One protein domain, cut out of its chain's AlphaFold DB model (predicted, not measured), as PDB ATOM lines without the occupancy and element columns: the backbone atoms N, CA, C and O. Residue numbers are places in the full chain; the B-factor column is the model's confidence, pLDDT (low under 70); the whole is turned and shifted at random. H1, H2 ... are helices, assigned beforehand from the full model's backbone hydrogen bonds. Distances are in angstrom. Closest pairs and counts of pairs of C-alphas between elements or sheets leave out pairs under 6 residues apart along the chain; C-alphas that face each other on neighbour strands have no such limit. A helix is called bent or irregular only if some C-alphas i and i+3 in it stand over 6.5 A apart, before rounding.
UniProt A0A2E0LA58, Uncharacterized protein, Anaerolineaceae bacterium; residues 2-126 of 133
ATOM      1  N   PHE A   2      16.434  -4.625  -3.781       88.31
ATOM      2  CA  PHE A   2      15.326  -5.458  -3.282       88.31
ATOM      3  C   PHE A   2      14.292  -5.843  -4.353       88.31
ATOM      4  O   PHE A   2      13.931  -7.009  -4.442       88.31
ATOM      5  N   GLU A   3      13.882  -4.918  -5.225       91.81
ATOM      6  CA  GLU A   3      12.934  -5.232  -6.310       91.81
ATOM      7  C   GLU A   3      13.479  -6.270  -7.303       91.81
ATOM      8  O   GLU A   3      12.761  -7.182  -7.704       91.81
ATOM      9  N   MET A   4      14.773  -6.195  -7.634       92.12
ATOM     10  CA  MET A   4      15.442  -7.170  -8.505       92.12
ATOM     11  C   MET A   4      15.509  -8.558  -7.855       92.12
ATOM     12  O   MET A   4      15.343  -9.563  -8.540       92.12
ATOM     13  N   LEU A   5      15.712  -8.622  -6.534       93.44
ATOM     14  CA  LEU A   5      15.692  -9.877  -5.780       93.44
ATOM     15  C   LEU A   5      14.287 -10.489  -5.736       93.44
ATOM     16  O   LEU A   5      14.144 -11.690  -5.943       93.44
ATOM     17  N   ILE A   6      13.252  -9.669  -5.528       95.31
ATOM     18  CA  ILE A   6      11.854 -10.128  -5.538       95.31
ATOM     19  C   ILE A   6      11.480 -10.660  -6.926       95.31
ATOM     20  O   ILE A   6      10.960 -11.771  -7.032       95.31
ATOM     21  N   ALA A   7      11.798  -9.923  -7.995       95.25
ATOM     22  CA  ALA A   7      11.541 -10.361  -9.366       95.25
ATOM     23  C   ALA A   7      12.267 -11.678  -9.694       95.25
ATOM     24  O   ALA A   7      11.666 -12.586 -10.265       95.25
ATOM     25  N   LEU A   8      13.531 -11.819  -9.275       95.44
ATOM     26  CA  LEU A   8      14.303 -13.046  -9.466       95.44
ATOM     27  C   LEU A   8      13.657 -14.245  -8.756       95.44
ATOM     28  O   LEU A   8      13.511 -15.300  -9.367       95.44
ATOM     29  N   ILE A   9      13.229 -14.085  -7.500       96.88
ATOM     30  CA  ILE A   9      12.563 -15.153  -6.736       96.88
ATOM     31  C   ILE A   9      11.254 -15.569  -7.412       96.88
ATOM     32  O   ILE A   9      10.986 -16.765  -7.533       96.88
ATOM     33  N   ILE A  10      10.461 -14.606  -7.893       97.12
ATOM     34  CA  ILE A  10       9.210 -14.892  -8.605       97.12
ATOM     35  C   ILE A  10       9.491 -15.681  -9.889       97.12
ATOM     36  O   ILE A  10       8.823 -16.681 -10.139       97.12
ATOM     37  N   ILE A  11      10.492 -15.279 -10.678       97.25
ATOM     38  CA  ILE A  11      10.857 -15.972 -11.921       97.25
ATOM     39  C   ILE A  11      11.338 -17.392 -11.627       97.25
ATOM     40  O   ILE A  11      10.872 -18.334 -12.264       97.25
ATOM     41  N   VAL A  12      12.232 -17.566 -10.650       97.50
ATOM     42  CA  VAL A  12      12.726 -18.892 -10.256       97.50
ATOM     43  C   VAL A  12      11.566 -19.768  -9.787       97.50
ATOM     44  O   VAL A  12      11.428 -20.893 -10.261       97.50
ATOM     45  N   GLY A  13      10.679 -19.240  -8.938       97.50
ATOM     46  CA  GLY A  13       9.489 -19.952  -8.478       97.50
ATOM     47  C   GLY A  13       8.557 -20.351  -9.622       97.50
ATOM     48  O   GLY A  13       8.108 -21.496  -9.671       97.50
ATOM     49  N   LEU A  14       8.319 -19.446 -10.577       97.06
ATOM     50  CA  LEU A  14       7.498 -19.712 -11.758       97.06
ATOM     51  C   LEU A  14       8.115 -20.818 -12.622       97.06
ATOM     52  O   LEU A  14       7.421 -21.760 -12.991       97.06
ATOM     53  N   VAL A  15       9.422 -20.749 -12.889       97.19
ATOM     54  CA  VAL A  15      10.145 -21.758 -13.677       97.19
ATOM     55  C   VAL A  15      10.105 -23.118 -12.981       97.19
ATOM     56  O   VAL A  15       9.750 -24.114 -13.610       97.19
ATOM     57  N   THR A  16      10.400 -23.179 -11.681       96.88
ATOM     58  CA  THR A  16      10.333 -24.428 -10.911       96.88
ATOM     59  C   THR A  16       8.916 -25.001 -10.901       96.88
ATOM     60  O   THR A  16       8.743 -26.205 -11.099       96.88
ATOM     61  N   PHE A  17       7.895 -24.157 -10.738       96.44
ATOM     62  CA  PHE A  17       6.497 -24.578 -10.777       96.44
ATOM     63  C   PHE A  17       6.099 -25.126 -12.154       96.44
ATOM     64  O   PHE A  17       5.504 -26.202 -12.241       96.44
ATOM     65  N   SER A  18       6.479 -24.444 -13.239       94.00
ATOM     66  CA  SER A  18       6.234 -24.908 -14.608       94.00
ATOM     67  C   SER A  18       6.925 -26.242 -14.898       94.00
ATOM     68  O   SER A  18       6.302 -27.130 -15.481       94.00
ATOM     69  N   ILE A  19       8.174 -26.423 -14.451       95.00
ATOM     70  CA  ILE A  19       8.904 -27.692 -14.590       95.00
ATOM     71  C   ILE A  19       8.196 -28.807 -13.816       95.00
ATOM     72  O   ILE A  19       7.955 -29.878 -14.371       95.00
ATOM     73  N   ALA A  20       7.807 -28.567 -12.562       93.88
ATOM     74  CA  ALA A  20       7.102 -29.559 -11.752       93.88
ATOM     75  C   ALA A  20       5.767 -29.978 -12.392       93.88
ATOM     76  O   ALA A  20       5.429 -31.167 -12.421       93.88
ATOM     77  N   LEU A  21       5.030 -29.016 -12.957       93.56
ATOM     78  CA  LEU A  21       3.795 -29.285 -13.685       93.56
ATOM     79  C   LEU A  21       4.065 -30.149 -14.925       93.56
ATOM     80  O   LEU A  21       3.412 -31.176 -15.105       93.56
ATOM     81  N   ALA A  22       5.061 -29.782 -15.737       92.75
ATOM     82  CA  ALA A  22       5.439 -30.530 -16.934       92.75
ATOM     83  C   ALA A  22       5.852 -31.973 -16.604       92.75
ATOM     84  O   ALA A  22       5.379 -32.910 -17.247       92.75
ATOM     85  N   ILE A  23       6.656 -32.166 -15.554       91.44
ATOM     86  CA  ILE A  23       7.070 -33.490 -15.074       91.44
ATOM     87  C   ILE A  23       5.848 -34.326 -14.676       91.44
ATOM     88  O   ILE A  23       5.713 -35.469 -15.112       91.44
ATOM     89  N   ARG A  24       4.918 -33.765 -13.896       89.38
ATOM     90  CA  ARG A  24       3.707 -34.480 -13.459       89.38
ATOM     91  C   ARG A  24       2.831 -34.905 -14.640       89.38
ATOM     92  O   ARG A  24       2.296 -36.014 -14.645       89.38
ATOM     93  N   TRP A  25       2.692 -34.037 -15.639       86.06
ATOM     94  CA  TRP A  25       1.974 -34.352 -16.872       86.06
ATOM     95  C   TRP A  25       2.672 -35.452 -17.676       86.06
ATOM     96  O   TRP A  25       2.013 -36.404 -18.098       86.06
ATOM     97  N   ALA A  26       3.996 -35.369 -17.827       83.56
ATOM     98  CA  ALA A  26       4.790 -36.384 -18.513       83.56
ATOM     99  C   ALA A  26       4.670 -37.755 -17.831       83.56
ATOM    100  O   ALA A  26       4.382 -38.744 -18.503       83.56
ATOM    101  N   PHE A  27       4.786 -37.814 -16.501       79.06
ATOM    102  CA  PHE A  27       4.628 -39.062 -15.749       79.06
ATOM    103  C   PHE A  27       3.259 -39.703 -15.965       79.06
ATOM    104  O   PHE A  27       3.191 -40.909 -16.182       79.06
ATOM    105  N   ARG A  28       2.177 -38.913 -15.969       80.00
ATOM    106  CA  ARG A  28       0.820 -39.434 -16.194       80.00
ATOM    107  C   ARG A  28       0.640 -40.022 -17.597       80.00
ATOM    108  O   ARG A  28      -0.067 -41.011 -17.768       80.00
ATOM    109  N   GLN A  29       1.269 -39.420 -18.604       79.25
ATOM    110  CA  GLN A  29       1.249 -39.942 -19.972       79.25
ATOM    111  C   GLN A  29       2.065 -41.233 -20.089       79.25
ATOM    112  O   GLN A  29       1.608 -42.203 -20.693       79.25
ATOM    113  N   ILE A  30       3.253 -41.265 -19.480       81.88
ATOM    114  CA  ILE A  30       4.125 -42.443 -19.486       81.88
ATOM    115  C   ILE A  30       3.449 -43.607 -18.762       81.88
ATOM    116  O   ILE A  30       3.395 -44.700 -19.319       81.88
ATOM    117  N   SER A  31       2.879 -43.378 -17.575       79.94
ATOM    118  CA  SER A  31       2.209 -44.429 -16.805       79.94
ATOM    119  C   SER A  31       1.055 -45.044 -17.590       79.94
ATOM    120  O   SER A  31       0.947 -46.262 -17.655       79.94
ATOM    121  N   TYR A  32       0.254 -44.214 -18.265       82.44
ATOM    122  CA  TYR A  32      -0.843 -44.694 -19.099       82.44
ATOM    123  C   TYR A  32      -0.353 -45.542 -20.283       82.44
ATOM    124  O   TYR A  32      -0.931 -46.584 -20.584       82.44
ATOM    125  N   GLN A  33       0.733 -45.138 -20.948       83.56
ATOM    126  CA  GLN A  33       1.297 -45.920 -22.054       83.56
ATOM    127  C   GLN A  33       1.910 -47.242 -21.590       83.56
ATOM    128  O   GLN A  33       1.772 -48.248 -22.284       83.56
ATOM    129  N   VAL A  34       2.575 -47.245 -20.434       84.12
ATOM    130  CA  VAL A  34       3.138 -48.457 -19.831       84.12
ATOM    131  C   VAL A  34       2.013 -49.413 -19.444       84.12
ATOM    132  O   VAL A  34       2.018 -50.554 -19.898       84.12
ATOM    133  N   GLU A  35       1.008 -48.938 -18.709       87.38
ATOM    134  CA  GLU A  35      -0.152 -49.743 -18.309       87.38
ATOM    135  C   GLU A  35      -0.870 -50.339 -19.525       87.38
ATOM    136  O   GLU A  35      -1.188 -51.526 -19.541       87.38
ATOM    137  N   ARG A  36      -1.062 -49.548 -20.590       88.00
ATOM    138  CA  ARG A  36      -1.695 -50.036 -21.818       88.00
ATOM    139  C   ARG A  36      -0.884 -51.150 -22.486       88.00
ATOM    140  O   ARG A  36      -1.472 -52.120 -22.948       88.00
ATOM    141  N   ARG A  37       0.450 -51.051 -22.507       87.69
ATOM    142  CA  ARG A  37       1.326 -52.109 -23.049       87.69
ATOM    143  C   ARG A  37       1.279 -53.379 -22.209       87.69
ATOM    144  O   ARG A  37       1.213 -54.459 -22.784       87.69
ATOM    145  N   PHE A  38       1.273 -53.251 -20.883       87.94
ATOM    146  CA  PHE A  38       1.091 -54.394 -19.986       87.94
ATOM    147  C   PHE A  38      -0.268 -55.057 -20.197       87.94
ATOM    148  O   PHE A  38      -0.320 -56.270 -20.335       87.94
ATOM    149  N   ARG A  39      -1.346 -54.278 -20.326       89.12
ATOM    150  CA  ARG A  39      -2.686 -54.806 -20.612       89.12
ATOM    151  C   ARG A  39      -2.747 -55.541 -21.947       89.12
ATOM    152  O   ARG A  39      -3.315 -56.618 -22.019       89.12
ATOM    153  N   HIS A  40      -2.161 -54.973 -23.004       89.56
ATOM    154  CA  HIS A  40      -2.099 -55.654 -24.299       89.56
ATOM    155  C   HIS A  40      -1.312 -56.960 -24.185       89.56
ATOM    156  O   HIS A  40      -1.788 -57.981 -24.663       89.56
ATOM    157  N   ALA A  41      -0.157 -56.952 -23.520       87.56
ATOM    158  CA  ALA A  41       0.624 -58.166 -23.298       87.56
ATOM    159  C   ALA A  41      -0.167 -59.232 -22.530       87.56
ATOM    160  O   ALA A  41      -0.165 -60.386 -22.937       87.56
ATOM    161  N   ASP A  42      -0.889 -58.828 -21.486       87.38
ATOM    162  CA  ASP A  42      -1.750 -59.700 -20.689       87.38
ATOM    163  C   ASP A  42      -2.839 -60.361 -21.550       87.38
ATOM    164  O   ASP A  42      -2.962 -61.582 -21.553       87.38
ATOM    165  N   THR A  43      -3.542 -59.586 -22.383       87.81
ATOM    166  CA  THR A  43      -4.544 -60.117 -23.325       87.81
ATOM    167  C   THR A  43      -3.938 -61.085 -24.347       87.81
ATOM    168  O   THR A  43      -4.537 -62.112 -24.665       87.81
ATOM    169  N   LEU A  44      -2.742 -60.804 -24.873       87.19
ATOM    170  CA  LEU A  44      -2.092 -61.714 -25.824       87.19
ATOM    171  C   LEU A  44      -1.649 -63.020 -25.157       87.19
ATOM    172  O   LEU A  44      -1.812 -64.096 -25.728       87.19
ATOM    173  N   VAL A  45      -1.067 -62.921 -23.966       86.31
ATOM    174  CA  VAL A  45      -0.449 -64.044 -23.257       86.31
ATOM    175  C   VAL A  45      -1.495 -64.926 -22.594       86.31
ATOM    176  O   VAL A  45      -1.427 -66.144 -22.751       86.31
ATOM    177  N   ASN A  46      -2.470 -64.335 -21.905       85.38
ATOM    178  CA  ASN A  46      -3.475 -65.072 -21.145       85.38
ATOM    179  C   ASN A  46      -4.689 -65.428 -22.005       85.38
ATOM    180  O   ASN A  46      -5.082 -66.592 -22.052       85.38
ATOM    181  N   ASP A  47      -5.255 -64.451 -22.720       84.69
ATOM    182  CA  ASP A  47      -6.507 -64.656 -23.465       84.69
ATOM    183  C   ASP A  47      -6.275 -65.221 -24.870       84.69
ATOM    184  O   ASP A  47      -7.225 -65.629 -25.542       84.69
ATOM    185  N   LYS A  48      -5.020 -65.244 -25.342       83.31
ATOM    186  CA  LYS A  48      -4.638 -65.704 -26.692       83.31
ATOM    187  C   LYS A  48      -5.412 -64.988 -27.803       83.31
ATOM    188  O   LYS A  48      -5.671 -65.564 -28.863       83.31
ATOM    189  N   CYS A  49      -5.794 -63.740 -27.536       84.12
ATOM    190  CA  CYS A  49      -6.654 -62.930 -28.388       84.12
ATOM    191  C   CYS A  49      -5.955 -61.645 -28.834       84.12
ATOM    192  O   CYS A  49      -5.067 -61.113 -28.169       84.12
ATOM    193  N   ILE A  50      -6.398 -61.119 -29.977       85.75
ATOM    194  CA  ILE A  50      -5.939 -59.823 -30.474       85.75
ATOM    195  C   ILE A  50      -6.672 -58.725 -29.687       85.75
ATOM    196  O   ILE A  50      -7.906 -58.732 -29.669       85.75
ATOM    197  N   PRO A  51      -5.965 -57.749 -29.088       88.81
ATOM    198  CA  PRO A  51      -6.602 -56.612 -28.435       88.81
ATOM    199  C   PRO A  51      -7.554 -55.901 -29.402       88.81
ATOM    200  O   PRO A  51      -7.152 -55.526 -30.506       88.81
ATOM    201  N   SER A  52      -8.807 -55.692 -28.990       85.31
ATOM    202  CA  SER A  52      -9.847 -55.074 -29.831       85.31
ATOM    203  C   SER A  52      -9.403 -53.728 -30.407       85.31
ATOM    204  O   SER A  52      -9.542 -53.493 -31.607       85.31
ATOM    205  N   GLU A  53      -8.720 -52.923 -29.588       88.00
ATOM    206  CA  GLU A  53      -8.151 -51.621 -29.960       88.00
ATOM    207  C   GLU A  53      -7.250 -51.680 -31.210       88.00
ATOM    208  O   GLU A  53      -7.105 -50.686 -31.925       88.00
ATOM    209  N   TRP A  54      -6.618 -52.824 -31.497       90.31
ATOM    210  CA  TRP A  54      -5.756 -52.993 -32.672       90.31
ATOM    211  C   TRP A  54      -6.560 -53.239 -33.953       90.31
ATOM    212  O   TRP A  54      -6.089 -52.922 -35.050       90.31
ATOM    213  N   LEU A  55      -7.769 -53.790 -33.823       88.00
ATOM    214  CA  LEU A  55      -8.624 -54.216 -34.928       88.00
ATOM    215  C   LEU A  55      -9.796 -53.274 -35.209       88.00
ATOM    216  O   LEU A  55     -10.310 -53.312 -36.327       88.00
ATOM    217  N   ASP A  56     -10.204 -52.426 -34.261       87.50
ATOM    218  CA  ASP A  56     -11.419 -51.598 -34.352       87.50
ATOM    219  C   ASP A  56     -11.541 -50.833 -35.677       87.50
ATOM    220  O   ASP A  56     -12.573 -50.875 -36.355       87.50
ATOM    221  N   ARG A  57     -10.451 -50.185 -36.109       87.06
ATOM    222  CA  ARG A  57     -10.418 -49.449 -37.382       87.06
ATOM    223  C   ARG A  57     -10.653 -50.364 -38.589       87.06
ATOM    224  O   ARG A  57     -11.343 -49.966 -39.525       87.06
ATOM    225  N   TYR A  58     -10.071 -51.561 -38.579       89.50
ATOM    226  CA  TYR A  58     -10.146 -52.505 -39.694       89.50
ATOM    227  C   TYR A  58     -11.489 -53.231 -39.735       89.50
ATOM    228  O   TYR A  58     -12.019 -53.434 -40.824       89.50
ATOM    229  N   ARG A  59     -12.087 -53.548 -38.577       86.38
ATOM    230  CA  ARG A  59     -13.453 -54.096 -38.509       86.38
ATOM    231  C   ARG A  59     -14.458 -53.141 -39.129       86.38
ATOM    232  O   ARG A  59     -15.232 -53.552 -39.986       86.38
ATOM    233  N   GLY A  60     -14.396 -51.860 -38.761       87.00
ATOM    234  CA  GLY A  60     -15.275 -50.846 -39.342       87.00
ATOM    235  C   GLY A  60     -15.106 -50.706 -40.857       87.00
ATOM    236  O   GLY A  60     -16.080 -50.479 -41.571       87.00
ATOM    237  N   GLU A  61     -13.884 -50.859 -41.372       87.81
ATOM    238  CA  GLU A  61     -13.614 -50.823 -42.813       87.81
ATOM    239  C   GLU A  61     -14.133 -52.079 -43.532       87.81
ATOM    240  O   GLU A  61     -14.790 -51.955 -44.564       87.81
ATOM    241  N   ILE A  62     -13.925 -53.271 -42.965       86.56
ATOM    242  CA  ILE A  62     -14.429 -54.540 -43.512       86.56
ATOM    243  C   ILE A  62     -15.960 -54.559 -43.533       86.56
ATOM    244  O   ILE A  62     -16.544 -54.921 -44.550       86.56
ATOM    245  N   GLU A  63     -16.617 -54.114 -42.463       87.12
ATOM    246  CA  GLU A  63     -18.081 -54.063 -42.381       87.12
ATOM    247  C   GLU A  63     -18.676 -53.094 -43.416       87.12
ATOM    248  O   GLU A  63     -19.671 -53.379 -44.088       87.12
ATOM    249  N   ARG A  64     -18.008 -51.956 -43.639       88.69
ATOM    250  CA  ARG A  64     -18.379 -51.008 -44.699       88.69
ATOM    251  C   ARG A  64     -18.187 -51.573 -46.105       88.69
ATOM    252  O   ARG A  64     -18.910 -51.173 -47.009       88.69
ATOM    253  N   LEU A  65     -17.200 -52.442 -46.309       88.06
ATOM    254  CA  LEU A  65     -16.984 -53.109 -47.594       88.06
ATOM    255  C   LEU A  65     -18.025 -54.210 -47.821       88.06
ATOM    256  O   LEU A  65     -18.597 -54.283 -48.905       88.06
ATOM    257  N   ARG A  66     -18.334 -55.002 -46.788       84.75
ATOM    258  CA  ARG A  66     -19.373 -56.043 -46.837       84.75
ATOM    259  C   ARG A  66     -20.762 -55.466 -47.101       84.75
ATOM    260  O   ARG A  66     -21.459 -55.961 -47.971       84.75
ATOM    261  N   SER A  67     -21.130 -54.373 -46.435       88.88
ATOM    262  CA  SER A  67     -22.424 -53.698 -46.654       88.88
ATOM    263  C   SER A  67     -22.584 -53.050 -48.036       88.88
ATOM    264  O   SER A  67     -23.685 -52.642 -48.394       88.88
ATOM    265  N   LYS A  68     -21.501 -52.936 -48.812       91.19
ATOM    266  CA  LYS A  68     -21.507 -52.416 -50.186       91.19
ATOM    267  C   LYS A  68     -21.364 -53.513 -51.243       91.19
ATOM    268  O   LYS A  68     -21.088 -53.177 -52.391       91.19
ATOM    269  N   ASP A  69     -21.472 -54.786 -50.850       88.56
ATOM    270  CA  ASP A  69     -21.192 -55.946 -51.707       88.56
ATOM    271  C   ASP A  69     -19.848 -55.815 -52.447       88.56
ATOM    272  O   ASP A  69     -19.706 -56.159 -53.624       88.56
ATOM    273  N   ALA A  70     -18.840 -55.259 -51.763       86.12
ATOM    274  CA  ALA A  70     -17.527 -55.070 -52.354       86.12
ATOM    275  C   ALA A  70     -16.885 -56.429 -52.702       86.12
ATOM    276  O   ALA A  70     -17.107 -57.420 -51.999       86.12
ATOM    277  N   PRO A  71     -16.030 -56.484 -53.739       88.44
ATOM    278  CA  PRO A  71     -15.333 -57.708 -54.117       88.44
ATOM    279  C   PRO A  71     -14.566 -58.328 -52.943       88.44
ATOM    280  O   PRO A  71     -13.910 -57.623 -52.172       88.44
ATOM    281  N   ALA A  72     -14.550 -59.663 -52.862       85.50
ATOM    282  CA  ALA A  72     -13.817 -60.402 -51.827       85.50
ATOM    283  C   ALA A  72     -12.327 -60.002 -51.741       85.50
ATOM    284  O   ALA A  72     -11.755 -59.930 -50.655       85.50
ATOM    285  N   GLN A  73     -11.725 -59.638 -52.879       87.31
ATOM    286  CA  GLN A  73     -10.378 -59.067 -52.981       87.31
ATOM    287  C   GLN A  73     -10.171 -57.831 -52.085       87.31
ATOM    288  O   GLN A  73      -9.105 -57.669 -51.485       87.31
ATOM    289  N   ASP A  74     -11.149 -56.925 -52.013       87.69
ATOM    290  CA  ASP A  74     -11.003 -55.682 -51.257       87.69
ATOM    291  C   ASP A  74     -11.048 -55.955 -49.754       87.69
ATOM    292  O   ASP A  74     -10.238 -55.399 -49.006       87.69
ATOM    293  N   VAL A  75     -11.916 -56.876 -49.328       86.56
ATOM    294  CA  VAL A  75     -11.959 -57.379 -47.947       86.56
ATOM    295  C   VAL A  75     -10.634 -58.057 -47.590       86.56
ATOM    296  O   VAL A  75     -10.039 -57.735 -46.560       86.56
ATOM    297  N   GLN A  76     -10.109 -58.910 -48.474       87.38
ATOM    298  CA  GLN A  76      -8.830 -59.595 -48.274       87.38
ATOM    299  C   GLN A  76      -7.661 -58.604 -48.150       87.38
ATOM    300  O   GLN A  76      -6.771 -58.770 -47.311       87.38
ATOM    301  N   ARG A  77      -7.667 -57.517 -48.934       89.56
ATOM    302  CA  ARG A  77      -6.653 -56.458 -48.838       89.56
ATOM    303  C   ARG A  77      -6.681 -55.762 -47.478       89.56
ATOM    304  O   ARG A  77      -5.615 -55.458 -46.938       89.56
ATOM    305  N   VAL A  78      -7.864 -55.491 -46.923       90.19
ATOM    306  CA  VAL A  78      -7.988 -54.887 -45.585       90.19
ATOM    307  C   VAL A  78      -7.569 -55.877 -44.498       90.19
ATOM    308  O   VAL A  78      -6.823 -55.491 -43.601       90.19
ATOM    309  N   ALA A  79      -7.933 -57.156 -44.621       87.50
ATOM    310  CA  ALA A  79      -7.498 -58.209 -43.702       87.50
ATOM    311  C   ALA A  79      -5.961 -58.332 -43.634       87.50
ATOM    312  O   ALA A  79      -5.384 -58.320 -42.548       87.50
ATOM    313  N   ARG A  80      -5.266 -58.323 -44.783       89.19
ATOM    314  CA  ARG A  80      -3.788 -58.325 -44.824       89.19
ATOM    315  C   ARG A  80      -3.173 -57.072 -44.194       89.19
ATOM    316  O   ARG A  80      -2.138 -57.152 -43.533       89.19
ATOM    317  N   LYS A  81      -3.802 -55.903 -44.366       91.06
ATOM    318  CA  LYS A  81      -3.366 -54.670 -43.684       91.06
ATOM    319  C   LYS A  81      -3.524 -54.785 -42.167       91.06
ATOM    320  O   LYS A  81      -2.616 -54.367 -41.448       91.06
ATOM    321  N   ALA A  82      -4.633 -55.360 -41.702       90.12
ATOM    322  CA  ALA A  82      -4.882 -55.609 -40.286       90.12
ATOM    323  C   ALA A  82      -3.830 -56.561 -39.697       90.12
ATOM    324  O   ALA A  82      -3.221 -56.227 -38.682       90.12
ATOM    325  N   GLN A  83      -3.525 -57.667 -40.388       90.56
ATOM    326  CA  GLN A  83      -2.455 -58.598 -40.009       90.56
ATOM    327  C   GLN A  83      -1.112 -57.880 -39.852       90.56
ATOM    328  O   GLN A  83      -0.479 -57.943 -38.800       90.56
ATOM    329  N   ALA A  84      -0.689 -57.136 -40.878       91.75
ATOM    330  CA  ALA A  84       0.582 -56.417 -40.852       91.75
ATOM    331  C   ALA A  84       0.640 -55.347 -39.748       91.75
ATOM    332  O   ALA A  84       1.721 -55.003 -39.273       91.75
ATOM    333  N   ALA A  85      -0.495 -54.765 -39.358       92.25
ATOM    334  CA  ALA A  85      -0.562 -53.841 -38.230       92.25
ATOM    335  C   ALA A  85      -0.449 -54.572 -36.883       92.25
ATOM    336  O   ALA A  85       0.325 -54.141 -36.033       92.25
ATOM    337  N   CYS A  86      -1.147 -55.697 -36.714       91.69
ATOM    338  CA  CYS A  86      -1.084 -56.502 -35.495       91.69
ATOM    339  C   CYS A  86       0.321 -57.065 -35.255       91.69
ATOM    340  O   CYS A  86       0.837 -56.955 -34.146       91.69
ATOM    341  N   LEU A  87       0.984 -57.573 -36.300       92.94
ATOM    342  CA  LEU A  87       2.370 -58.046 -36.206       92.94
ATOM    343  C   LEU A  87       3.328 -56.928 -35.773       92.94
ATOM    344  O   LEU A  87       4.132 -57.124 -34.869       92.94
ATOM    345  N   ARG A  88       3.181 -55.722 -36.339       94.38
ATOM    346  CA  ARG A  88       3.966 -54.547 -35.917       94.38
ATOM    347  C   ARG A  88       3.706 -54.151 -34.462       94.38
ATOM    348  O   ARG A  88       4.625 -53.699 -33.778       94.38
ATOM    349  N   ASN A  89       2.474 -54.307 -33.983       93.00
ATOM    350  CA  ASN A  89       2.144 -54.038 -32.587       93.00
ATOM    351  C   ASN A  89       2.799 -55.063 -31.650       93.00
ATOM    352  O   ASN A  89       3.378 -54.651 -30.645       93.00
ATOM    353  N   ILE A  90       2.795 -56.356 -32.003       93.56
ATOM    354  CA  ILE A  90       3.543 -57.374 -31.249       93.56
ATOM    355  C   ILE A  90       5.039 -57.057 -31.242       93.56
ATOM    356  O   ILE A  90       5.635 -57.029 -30.171       93.56
ATOM    357  N   ASP A  91       5.634 -56.741 -32.394       93.88
ATOM    358  CA  ASP A  91       7.059 -56.381 -32.484       93.88
ATOM    359  C   ASP A  91       7.407 -55.200 -31.565       93.88
ATOM    360  O   ASP A  91       8.465 -55.161 -30.930       93.88
ATOM    361  N   THR A  92       6.482 -54.245 -31.447       92.94
ATOM    362  CA  THR A  92       6.617 -53.097 -30.547       92.94
ATOM    363  C   THR A  92       6.524 -53.508 -29.074       92.94
ATOM    364  O   THR A  92       7.258 -52.954 -28.252       92.94
ATOM    365  N   LEU A  93       5.653 -54.462 -28.720       92.38
ATOM    366  CA  LEU A  93       5.578 -55.015 -27.363       92.38
ATOM    367  C   LEU A  93       6.844 -55.800 -27.012       92.38
ATOM    368  O   LEU A  93       7.420 -55.545 -25.958       92.38
ATOM    369  N   ILE A  94       7.314 -56.677 -27.902       92.81
ATOM    370  CA  ILE A  94       8.566 -57.430 -27.734       92.81
ATOM    371  C   ILE A  94       9.718 -56.451 -27.479       92.81
ATOM    372  O   ILE A  94      10.341 -56.490 -26.421       92.81
ATOM    373  N   SER A  95       9.902 -55.473 -28.372       92.31
ATOM    374  CA  SER A  95      10.947 -54.446 -28.237       92.31
ATOM    375  C   SER A  95      10.828 -53.641 -26.937       92.31
ATOM    376  O   SER A  95      11.829 -53.191 -26.374       92.31
ATOM    377  N   PHE A  96       9.598 -53.407 -26.463       90.19
ATOM    378  CA  PHE A  96       9.359 -52.737 -25.192       90.19
ATOM    379  C   PHE A  96       9.827 -53.598 -24.022       90.19
ATOM    380  O   PHE A  96      10.613 -53.103 -23.220       90.19
ATOM    381  N   PHE A  97       9.398 -54.856 -23.929       89.75
ATOM    382  CA  PHE A  97       9.746 -55.733 -22.808       89.75
ATOM    383  C   PHE A  97      11.217 -56.157 -22.800       89.75
ATOM    384  O   PHE A  97      11.786 -56.302 -21.721       89.75
ATOM    385  N   GLU A  98      11.868 -56.252 -23.961       89.56
ATOM    386  CA  GLU A  98      13.318 -56.472 -24.061       89.56
ATOM    387  C   GLU A  98      14.124 -55.369 -23.361       89.56
ATOM    388  O   GLU A  98      15.096 -55.642 -22.655       89.56
ATOM    389  N   ARG A  99      13.712 -54.109 -23.548       85.56
ATOM    390  CA  ARG A  99      14.426 -52.914 -23.060       85.56
ATOM    391  C   ARG A  99      13.848 -52.351 -21.764       85.56
ATOM    392  O   ARG A  99      14.371 -51.373 -21.233       85.56
ATOM    393  N   SER A 100      12.744 -52.916 -21.291       79.69
ATOM    394  CA  SER A 100      11.981 -52.383 -20.173       79.69
ATOM    395  C   SER A 100      12.684 -52.672 -18.845       79.69
ATOM    396  O   SER A 100      12.929 -53.838 -18.525       79.69
ATOM    397  N   PRO A 101      12.940 -51.645 -18.014       76.88
ATOM    398  CA  PRO A 101      13.350 -51.857 -16.632       76.88
ATOM    399  C   PRO A 101      12.177 -52.286 -15.734       76.88
ATOM    400  O   PRO A 101      12.396 -52.557 -14.567       76.88
ATOM    401  N   PHE A 102      10.938 -52.333 -16.246       72.44
ATOM    402  CA  PHE A 102       9.729 -52.595 -15.451       72.44
ATOM    403  C   PHE A 102       9.452 -54.083 -15.191       72.44
ATOM    404  O   PHE A 102       8.469 -54.407 -14.531       72.44
ATOM    405  N   VAL A 103      10.265 -54.994 -15.734       74.50
ATOM    406  CA  VAL A 103      10.180 -56.432 -15.437       74.50
ATOM    407  C   VAL A 103      11.423 -56.820 -14.645       74.50
ATOM    408  O   VAL A 103      12.491 -57.025 -15.231       74.50
ATOM    409  N   ASP A 104      11.264 -56.889 -13.322       69.38
ATOM    410  CA  ASP A 104      12.355 -57.090 -12.358       69.38
ATOM    411  C   ASP A 104      12.951 -58.505 -12.409       69.38
ATOM    412  O   ASP A 104      14.137 -58.697 -12.146       69.38
ATOM    413  N   ASN A 105      12.148 -59.507 -12.775       80.06
ATOM    414  CA  ASN A 105      12.591 -60.896 -12.855       80.06
ATOM    415  C   ASN A 105      12.972 -61.272 -14.293       80.06
ATOM    416  O   ASN A 105      12.118 -61.304 -15.183       80.06
ATOM    417  N   ALA A 106      14.244 -61.622 -14.503       81.44
ATOM    418  CA  ALA A 106      14.753 -62.097 -15.789       81.44
ATOM    419  C   ALA A 106      13.977 -63.317 -16.316       81.44
ATOM    420  O   ALA A 106      13.648 -63.348 -17.498       81.44
ATOM    421  N   GLY A 107      13.596 -64.259 -15.443       82.44
ATOM    422  CA  GLY A 107      12.821 -65.439 -15.842       82.44
ATOM    423  C   GLY A 107      11.398 -65.097 -16.291       82.44
ATOM    424  O   GLY A 107      10.912 -65.625 -17.284       82.44
ATOM    425  N   THR A 108      10.741 -64.148 -15.618       84.06
ATOM    426  CA  THR A 108       9.418 -63.653 -16.044       84.06
ATOM    427  C   THR A 108       9.506 -62.909 -17.373       84.06
ATOM    428  O   THR A 108       8.612 -63.036 -18.206       84.06
ATOM    429  N   ARG A 109      10.586 -62.150 -17.598       88.38
ATOM    430  CA  ARG A 109      10.817 -61.465 -18.873       88.38
ATOM    431  C   ARG A 109      11.002 -62.457 -20.012       88.38
ATOM    432  O   ARG A 109      10.396 -62.274 -21.059       88.38
ATOM    433  N   GLU A 110      11.828 -63.477 -19.811       89.00
ATOM    434  CA  GLU A 110      12.097 -64.496 -20.826       89.00
ATOM    435  C   GLU A 110      10.824 -65.262 -21.191       89.00
ATOM    436  O   GLU A 110      10.483 -65.329 -22.366       89.00
ATOM    437  N   MET A 111      10.055 -65.709 -20.191       89.12
ATOM    438  CA  MET A 111       8.756 -66.354 -20.410       89.12
ATOM    439  C   MET A 111       7.784 -65.452 -21.185       89.12
ATOM    440  O   MET A 111       7.154 -65.891 -22.141       89.12
ATOM    441  N   LEU A 112       7.682 -64.173 -20.808       89.94
ATOM    442  CA  LEU A 112       6.820 -63.214 -21.498       89.94
ATOM    443  C   LEU A 112       7.237 -63.017 -22.964       89.94
ATOM    444  O   LEU A 112       6.386 -62.958 -23.850       89.94
ATOM    445  N   LEU A 113       8.539 -62.886 -23.222       92.81
ATOM    446  CA  LEU A 113       9.068 -62.703 -24.572       92.81
ATOM    447  C   LEU A 113       8.881 -63.955 -25.431       92.81
ATOM    448  O   LEU A 113       8.556 -63.821 -26.610       92.81
ATOM    449  N   ASP A 114       9.060 -65.146 -24.863       93.69
ATOM    450  CA  ASP A 114       8.823 -66.412 -25.558       93.69
ATOM    451  C   ASP A 114       7.353 -66.544 -25.977       93.69
ATOM    452  O   ASP A 114       7.044 -66.815 -27.142       93.69
ATOM    453  N   GLU A 115       6.431 -66.210 -25.075       92.81
ATOM    454  CA  GLU A 115       5.001 -66.262 -25.364       92.81
ATOM    455  C   GLU A 115       4.582 -65.239 -26.433       92.81
ATOM    456  O   GLU A 115       3.837 -65.559 -27.364       92.81
ATOM    457  N   LEU A 116       5.103 -64.008 -26.357       93.12
ATOM    458  CA  LEU A 116       4.851 -62.978 -27.369       93.12
ATOM    459  C   LEU A 116       5.417 -63.375 -28.740       93.12
ATOM    460  O   LEU A 116       4.776 -63.124 -29.763       93.12
ATOM    461  N   ASN A 117       6.594 -64.006 -28.782       93.88
ATOM    462  CA  ASN A 117       7.177 -64.522 -30.022       93.88
ATOM    463  C   ASN A 117       6.367 -65.689 -30.596       93.88
ATOM    464  O   ASN A 117       6.183 -65.766 -31.815       93.88
ATOM    465  N   THR A 118       5.838 -66.558 -29.739       92.69
ATOM    466  CA  THR A 118       4.956 -67.657 -30.142       92.69
ATOM    467  C   THR A 118       3.676 -67.123 -30.784       92.69
ATOM    468  O   THR A 118       3.334 -67.514 -31.904       92.69
ATOM    469  N   GLU A 119       3.010 -66.152 -30.153       91.19
ATOM    470  CA  GLU A 119       1.821 -65.517 -30.736       91.19
ATOM    471  C   GLU A 119       2.147 -64.763 -32.031       91.19
ATOM    472  O   GLU A 119       1.418 -64.878 -33.018       91.19
ATOM    473  N   ARG A 120       3.297 -64.080 -32.102       93.25
ATOM    474  CA  ARG A 120       3.779 -63.456 -33.344       93.25
ATOM    475  C   ARG A 120       3.875 -64.465 -34.491       93.25
ATOM    476  O   ARG A 120       3.417 -64.184 -35.602       93.25
ATOM    477  N   GLN A 121       4.494 -65.622 -34.246       91.62
ATOM    478  CA  GLN A 121       4.657 -66.669 -35.254       91.62
ATOM    479  C   GLN A 121       3.303 -67.232 -35.682       91.62
ATOM    480  O   GLN A 121       3.013 -67.265 -36.882       91.62
ATOM    481  N   ARG A 122       2.444 -67.571 -34.718       89.94
ATOM    482  CA  ARG A 122       1.080 -68.054 -34.961       89.94
ATOM    483  C   ARG A 122       0.298 -67.098 -35.861       89.94
ATOM    484  O   ARG A 122      -0.308 -67.509 -36.845       89.94
ATOM    485  N   TRP A 123       0.363 -65.805 -35.569       88.56
ATOM    486  CA  TRP A 123      -0.353 -64.765 -36.307       88.56
ATOM    487  C   TRP A 123       0.236 -64.505 -37.694       88.56
ATOM    488  O   TRP A 123      -0.491 -64.134 -38.617       88.56
ATOM    489  N   SER A 124       1.538 -64.719 -37.877       88.12
ATOM    490  CA  SER A 124       2.180 -64.598 -39.190       88.12
ATOM    491  C   SER A 124       1.760 -65.702 -40.165       88.12
ATOM    492  O   SER A 124       1.726 -65.465 -41.369       88.12
ATOM    493  N   GLN A 125       1.406 -66.878 -39.641       86.44
ATOM    494  CA  GLN A 125       1.027 -68.058 -40.422       86.44
ATOM    495  C   GLN A 125      -0.492 -68.240 -40.549       86.44
ATOM    496  O   GLN A 125      -0.941 -69.014 -41.388       86.44
ATOM    497  N   ALA A 126      -1.284 -67.545 -39.729       82.31
ATOM    498  CA  ALA A 126      -2.739 -67.623 -39.776       82.31
ATOM    499  C   ALA A 126      -3.316 -67.037 -41.078       82.31
ATOM    500  O   ALA A 126      -2.767 -66.096 -41.653       82.31
TER     501      ALA A 126
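This is residues 2 to 126 of the 133 residues of an uncharacterized protein of Anaerolineaceae bacterium (UniProt A0A2E0LA58). A long helix, H1, sticks out as an arm with residues 2 to 33; its other end meets a body, spanning 52 by 25 by 20 A, where H3 forms hairpins with H2 and H4. The 125 printed residues hold four named helices, H1 to H4 in order, all helix, extended, with radius of gyration of the C-alphas 22.7 A and spans of 79 by 45 by 18 A.

Start at H1, residues 2 to 45: its residues 41 to 45 alone touch H4, residues 106 to 125, at a steep tilt of 60 degrees, closest C-alphas Val 45 and Glu 115, 6.2 A. Next, H2, residues 52 to 66, and H3, residues 72 to 99, touch as a hairpin at 7 degrees, closest C-alphas Ile 62 and Val 75, 5.8 A. H3 and H4 touch as a hairpin at 14 degrees, closest C-alphas Ile 94 and Leu 113, 6.2 A. H2 and H4 are apart. Each O i to N i+4 pair is within hydrogen-bond range in H1 and H4, 9 of 11 in H2, 23 of 24 in H3.

Find C-alpha 2 at (15.326, -5.458, -3.282); H1 runs 63.9 A from there. H2 runs 19.5 A, irregular, with C-alphas 54 and 57 7.5 A apart. H3 runs 41.0 A; H4 runs 28.8 A to C-alpha 125 at (1.027, -68.058, -40.422).

The farthest C-alphas, Phe 2 and Pro 71, are 79.1 A apart. The printed part has no cut and no long link; residue 104 is under pLDDT 70.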